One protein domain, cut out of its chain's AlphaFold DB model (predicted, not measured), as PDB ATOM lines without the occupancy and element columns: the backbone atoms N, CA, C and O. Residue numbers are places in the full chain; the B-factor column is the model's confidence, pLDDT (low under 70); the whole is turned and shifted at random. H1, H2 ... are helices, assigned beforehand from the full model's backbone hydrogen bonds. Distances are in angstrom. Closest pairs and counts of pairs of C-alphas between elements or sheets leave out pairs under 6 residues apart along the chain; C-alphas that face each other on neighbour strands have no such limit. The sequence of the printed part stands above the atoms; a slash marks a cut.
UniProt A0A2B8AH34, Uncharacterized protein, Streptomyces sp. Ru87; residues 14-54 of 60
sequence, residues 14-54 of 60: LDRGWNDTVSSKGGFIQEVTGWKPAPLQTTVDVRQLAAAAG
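Overview. This is residues 14 to 54 of the 60 residues of an uncharacterized protein of Streptomyces sp. Ru87 (UniProt A0A2B8AH34). With little regular structure, this is a flat, mostly looped chain: residues 14 to 26 fold back in a small turn before short helix H1, and residues 34 to 45 swing out in a wide loop to short helix H2, whose end comes back near the end of H1. Residues 40 to 47 stick out. The printed part has 41 residues, with two named helices, H1 then H2, holding 14 of them, and no named strand; the class is all helix. It is only just compact, close to loose, with a radius of gyration of the C-alphas of 10.7 A, and spans 29 by 26 by 12 A.

Arrangement. Residues 18 to 19 pair with residues 22 to 23, antiparallel. H1, residues 27 to 33, and H2, residues 46 to 52, are close but not clearly touching, with 2 pairs of C-alphas within 8 A; the closest, those of Thr 33 and Ala 52, are 5.5 A apart. They run the same way at a steep tilt of 59 degrees. In H1 and H2 every O i to N i+4 pair is within hydrogen-bond range.

Along the chain. H1 begins at C-alpha 27 (2.062, -24.764, -29.367) and is 10.1 A long from first to last C-alpha. H2 is 9.8 A long and ends at C-alpha 52 (-4.481, -11.488, -32.276).

Size, cuts and confidence. The C-alphas of Thr 21 and Arg 47, the two farthest apart, are 29.7 A apart. The link from H1 to H2 is long, 12 residues. The printed part has no cut, and no printed residue is under 70 in pLDDT.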
ATOM      1  N   LEU A  14      -5.100 -31.244 -31.847       82.19
ATOM      2  CA  LEU A  14      -4.310 -31.364 -30.633       82.19
ATOM      3  C   LEU A  14      -4.018 -29.981 -30.066       82.19
ATOM      4  O   LEU A  14      -3.584 -29.077 -30.783       82.19
ATOM      5  N   ASP A  15      -4.264 -29.856 -28.769       78.44
ATOM      6  CA  ASP A  15      -3.746 -28.745 -27.996       78.44
ATOM      7  C   ASP A  15      -2.249 -28.972 -27.814       78.44
ATOM      8  O   ASP A  15      -1.816 -29.999 -27.277       78.44
ATOM      9  N   ARG A  16      -1.456 -28.077 -28.385       82.00
ATOM     10  CA  ARG A  16      -0.006 -28.125 -28.259       82.00
ATOM     11  C   ARG A  16       0.369 -26.947 -27.377       82.00
ATOM     12  O   ARG A  16       0.005 -25.828 -27.697       82.00
ATOM     13  N   GLY A  17       1.117 -27.208 -26.311       77.12
ATOM     14  CA  GLY A  17       1.701 -26.174 -25.458       77.12
ATOM     15  C   GLY A  17       3.204 -26.052 -25.681       77.12
ATOM     16  O   GLY A  17       3.853 -27.027 -26.092       77.12
ATOM     17  N   TRP A  18       3.751 -24.871 -25.405       76.25
ATOM     18  CA  TRP A  18       5.187 -24.689 -25.243       76.25
ATOM     19  C   TRP A  18       5.454 -24.159 -23.837       76.25
ATOM     20  O   TRP A  18       5.302 -22.981 -23.566       76.25
ATOM     21  N   ASN A  19       5.929 -25.022 -22.947       76.88
ATOM     22  CA  ASN A  19       6.312 -24.643 -21.590       76.88
ATOM     23  C   ASN A  19       7.636 -25.310 -21.195       76.88
ATOM     24  O   ASN A  19       8.232 -26.046 -21.985       76.88
ATOM     25  N   ASP A  20       8.074 -25.093 -19.958       81.81
ATOM     26  CA  ASP A  20       9.341 -25.627 -19.438       81.81
ATOM     27  C   ASP A  20       9.434 -27.164 -19.494       81.81
ATOM     28  O   ASP A  20      10.526 -27.728 -19.465       81.81
ATOM     29  N   THR A  21       8.296 -27.855 -19.604       83.62
ATOM     30  CA  THR A  21       8.202 -29.324 -19.642       83.62
ATOM     31  C   THR A  21       7.832 -29.890 -21.018       83.62
ATOM     32  O   THR A  21       8.019 -31.083 -21.259       83.62
ATOM     33  N   VAL A  22       7.329 -29.064 -21.945       79.00
ATOM     34  CA  VAL A  22       6.808 -29.484 -23.256       79.00
ATOM     35  C   VAL A  22       7.272 -28.509 -24.337       79.00
ATOM     36  O   VAL A  22       6.926 -27.338 -24.298       79.00
ATOM     37  N   SER A  23       7.986 -28.990 -25.360       79.00
ATOM     38  CA  SER A  23       8.553 -28.156 -26.439       79.00
ATOM     39  C   SER A  23       7.899 -28.388 -27.809       79.00
ATOM     40  O   SER A  23       8.561 -28.489 -28.849       79.00
ATOM     41  N   SER A  24       6.567 -28.478 -27.854       81.44
ATOM     42  CA  SER A  24       5.874 -28.556 -29.143       81.44
ATOM     43  C   SER A  24       5.966 -27.213 -29.867       81.44
ATOM     44  O   SER A  24       5.244 -26.279 -29.539       81.44
ATOM     45  N   LYS A  25       6.799 -27.127 -30.915       71.19
ATOM     46  CA  LYS A  25       7.041 -25.879 -31.674       71.19
ATOM     47  C   LYS A  25       5.779 -25.178 -32.193       71.19
ATOM     48  O   LYS A  25       5.767 -23.964 -32.327       71.19
ATOM     49  N   GLY A  26       4.720 -25.937 -32.477       71.00
ATOM     50  CA  GLY A  26       3.431 -25.387 -32.911       71.00
ATOM     51  C   GLY A  26       2.530 -24.879 -31.782       71.00
ATOM     52  O   GLY A  26       1.493 -24.293 -32.074       71.00
ATOM     53  N   GLY A  27       2.884 -25.123 -30.519       77.88
ATOM     54  CA  GLY A  27       2.062 -24.764 -29.367       77.88
ATOM     55  C   GLY A  27       2.167 -23.307 -28.941       77.88
ATOM     56  O   GLY A  27       1.176 -22.718 -28.530       77.88
ATOM     57  N   PHE A  28       3.331 -22.692 -29.163       80.50
ATOM     58  CA  PHE A  28       3.578 -21.282 -28.854       80.50
ATOM     59  C   PHE A  28       2.519 -20.340 -29.449       80.50
ATOM     60  O   PHE A  28       2.039 -19.436 -28.775       80.50
ATOM     61  N   ILE A  29       2.106 -20.571 -30.704       79.12
ATOM     62  CA  ILE A  29       1.085 -19.733 -31.348       79.12
ATOM     63  C   ILE A  29      -0.268 -19.896 -30.639       79.12
ATOM     64  O   ILE A  29      -0.931 -18.892 -30.395       79.12
ATOM     65  N   GLN A  30      -0.669 -21.123 -30.286       82.56
ATOM     66  CA  GLN A  30      -1.949 -21.365 -29.604       82.56
ATOM     67  C   GLN A  30      -1.972 -20.710 -28.221       82.56
ATOM     68  O   GLN A  30      -2.963 -20.088 -27.853       82.56
ATOM     69  N   GLU A  31      -0.860 -20.788 -27.494       80.75
ATOM     70  CA  GLU A  31      -0.716 -20.221 -26.155       80.75
ATOM     71  C   GLU A  31      -0.754 -18.687 -26.154       80.75
ATOM     72  O   GLU A  31      -1.490 -18.090 -25.371       80.75
ATOM     73  N   VAL A  32      -0.008 -18.042 -27.056       81.56
ATOM     74  CA  VAL A  32       0.100 -16.574 -27.094       81.56
ATOM     75  C   VAL A  32      -1.125 -15.914 -27.725       81.56
ATOM     76  O   VAL A  32      -1.498 -14.813 -27.329       81.56
ATOM     77  N   THR A  33      -1.750 -16.555 -28.717       78.75
ATOM     78  CA  THR A  33      -2.837 -15.933 -29.501       78.75
ATOM     79  C   THR A  33      -4.226 -16.485 -29.189       78.75
ATOM     80  O   THR A  33      -5.219 -15.944 -29.672       78.75
ATOM     81  N   GLY A  34      -4.325 -17.594 -28.448       80.69
ATOM     82  CA  GLY A  34      -5.575 -18.337 -28.251       80.69
ATOM     83  C   GLY A  34      -6.119 -19.004 -29.523       80.69
ATOM     84  O   GLY A  34      -7.167 -19.652 -29.490       80.69
ATOM     85  N   TRP A  35      -5.441 -18.853 -30.663       81.81
ATOM     86  CA  TRP A  35      -5.885 -19.401 -31.935       81.81
ATOM     87  C   TRP A  35      -5.559 -20.887 -32.042       81.81
ATOM     88  O   TRP A  35      -4.423 -21.310 -31.841       81.81
ATOM     89  N   LYS A  36      -6.550 -21.678 -32.460       83.94
ATOM     90  CA  LYS A  36      -6.399 -23.107 -32.729       83.94
ATOM     91  C   LYS A  36      -6.796 -23.405 -34.181       83.94
ATOM     92  O   LYS A  36      -7.925 -23.091 -34.559       83.94
ATOM     93  N   PRO A  37      -5.906 -23.991 -35.005       81.25
ATOM     94  CA  PRO A  37      -6.204 -24.242 -36.413       81.25
ATOM     95  C   PRO A  37      -7.298 -25.298 -36.558       81.25
ATOM     96  O   PRO A  37      -7.340 -26.246 -35.780       81.25
ATOM     97  N   ALA A  38      -8.148 -25.192 -37.579       84.06
ATOM     98  CA  ALA A  38      -9.052 -26.291 -37.917       84.06
ATOM     99  C   ALA A  38      -8.258 -27.511 -38.446       84.06
ATOM    100  O   ALA A  38      -7.191 -27.322 -39.037       84.06
ATOM    101  N   PRO A  39      -8.769 -28.757 -38.320       80.94
ATOM    102  CA  PRO A  39      -8.042 -29.972 -38.717       80.94
ATOM    103  C   PRO A  39      -7.510 -29.985 -40.159       80.94
ATOM    104  O   PRO A  39      -6.533 -30.669 -40.443       80.94
ATOM    105  N   LEU A  40      -8.153 -29.243 -41.066       83.25
ATOM    106  CA  LEU A  40      -7.826 -29.179 -42.495       83.25
ATOM    107  C   LEU A  40      -7.384 -27.782 -42.955       83.25
ATOM    108  O   LEU A  40      -7.406 -27.480 -44.148       83.25
ATOM    109  N   GLN A  41      -7.004 -26.908 -42.027       84.12
ATOM    110  CA  GLN A  41      -6.562 -25.564 -42.368       84.12
ATOM    111  C   GLN A  41      -5.117 -25.590 -42.893       84.12
ATOM    112  O   GLN A  41      -4.168 -25.730 -42.125       84.12
ATOM    113  N   THR A  42      -4.951 -25.467 -44.214       82.94
ATOM    114  CA  THR A  42      -3.644 -25.524 -44.898       82.94
ATOM    115  C   THR A  42      -2.935 -24.175 -44.985       82.94
ATOM    116  O   THR A  42      -1.725 -24.130 -45.198       82.94
ATOM    117  N   THR A  43      -3.669 -23.075 -44.820       85.88
ATOM    118  CA  THR A  43      -3.146 -21.709 -44.875       85.88
ATOM    119  C   THR A  43      -3.672 -20.880 -43.710       85.88
ATOM    120  O   THR A  43      -4.699 -21.183 -43.097       85.88
ATOM    121  N   VAL A  44      -2.950 -19.815 -43.381       81.69
ATOM    122  CA  VAL A  44      -3.355 -18.867 -42.347       81.69
ATOM    123  C   VAL A  44      -3.056 -17.448 -42.801       81.69
ATOM    124  O   VAL A  44      -2.047 -17.207 -43.466       81.69
ATOM    125  N   ASP A  45      -3.928 -16.508 -42.439       85.69
ATOM    126  CA  ASP A  45      -3.625 -15.090 -42.587       85.69
ATOM    127  C   ASP A  45      -2.712 -14.654 -41.436       85.69
ATOM    128  O   ASP A  45      -3.142 -14.440 -40.301       85.69
ATOM    129  N   VAL A  46      -1.423 -14.519 -41.740       82.81
ATOM    130  CA  VAL A  46      -0.401 -14.050 -40.797       82.81
ATOM    131  C   VAL A  46      -0.719 -12.676 -40.200       82.81
ATOM    132  O   VAL A  46      -0.282 -12.397 -39.085       82.81
ATOM    133  N   ARG A  47      -1.518 -11.837 -40.872       84.00
ATOM    134  CA  ARG A  47      -1.941 -10.534 -40.334       84.00
ATOM    135  C   ARG A  47      -2.982 -10.690 -39.235       84.00
ATOM    136  O   ARG A  47      -2.908  -9.983 -38.238       84.00
ATOM    137  N   GLN A  48      -3.915 -11.633 -39.385       80.38
ATOM    138  CA  GLN A  48      -4.881 -11.939 -38.328       80.38
ATOM    139  C   GLN A  48      -4.184 -12.512 -37.093       80.38
ATOM    140  O   GLN A  48      -4.517 -12.120 -35.979       80.38
ATOM    141  N   LEU A  49      -3.180 -13.375 -37.283       79.62
ATOM    142  CA  LEU A  49      -2.366 -13.874 -36.171       79.62
ATOM    143  C   LEU A  49      -1.575 -12.756 -35.491       79.62
ATOM    144  O   LEU A  49      -1.550 -12.695 -34.265       79.62
ATOM    145  N   ALA A  50      -0.961 -11.860 -36.266       82.62
ATOM    146  CA  ALA A  50      -0.252 -10.709 -35.720       82.62
ATOM    147  C   ALA A  50      -1.192  -9.803 -34.908       82.62
ATOM    148  O   ALA A  50      -0.878  -9.479 -33.767       82.62
ATOM    149  N   ALA A  51      -2.377  -9.483 -35.439       81.12
ATOM    150  CA  ALA A  51      -3.386  -8.706 -34.724       81.12
ATOM    151  C   ALA A  51      -3.852  -9.396 -33.427       81.12
ATOM    152  O   ALA A  51      -3.925  -8.744 -32.388       81.12
ATOM    153  N   ALA A  52      -4.107 -10.710 -33.462       77.88
ATOM    154  CA  ALA A  52      -4.481 -11.488 -32.276       77.88
ATOM    155  C   ALA A  52      -3.359 -11.547 -31.224       77.88
ATOM    156  O   ALA A  52      -3.636 -11.593 -30.030       77.88
ATOM    157  N   ALA A  53      -2.098 -11.499 -31.660       78.81
ATOM    158  CA  ALA A  53      -0.920 -11.440 -30.799       78.81
ATOM    159  C   ALA A  53      -0.596 -10.022 -30.282       78.81
ATOM    160  O   ALA A  53       0.394  -9.848 -29.573       78.81
ATOM    161  N   GLY A  54      -1.361  -8.993 -30.671       82.12
ATOM    162  CA  GLY A  54      -1.044  -7.595 -30.358       82.12
ATOM    163  C   GLY A  54       0.200  -7.057 -31.083       82.12
ATOM    164  O   GLY A  54       0.786  -6.066 -30.651       82.12
TER     165      GLY A  54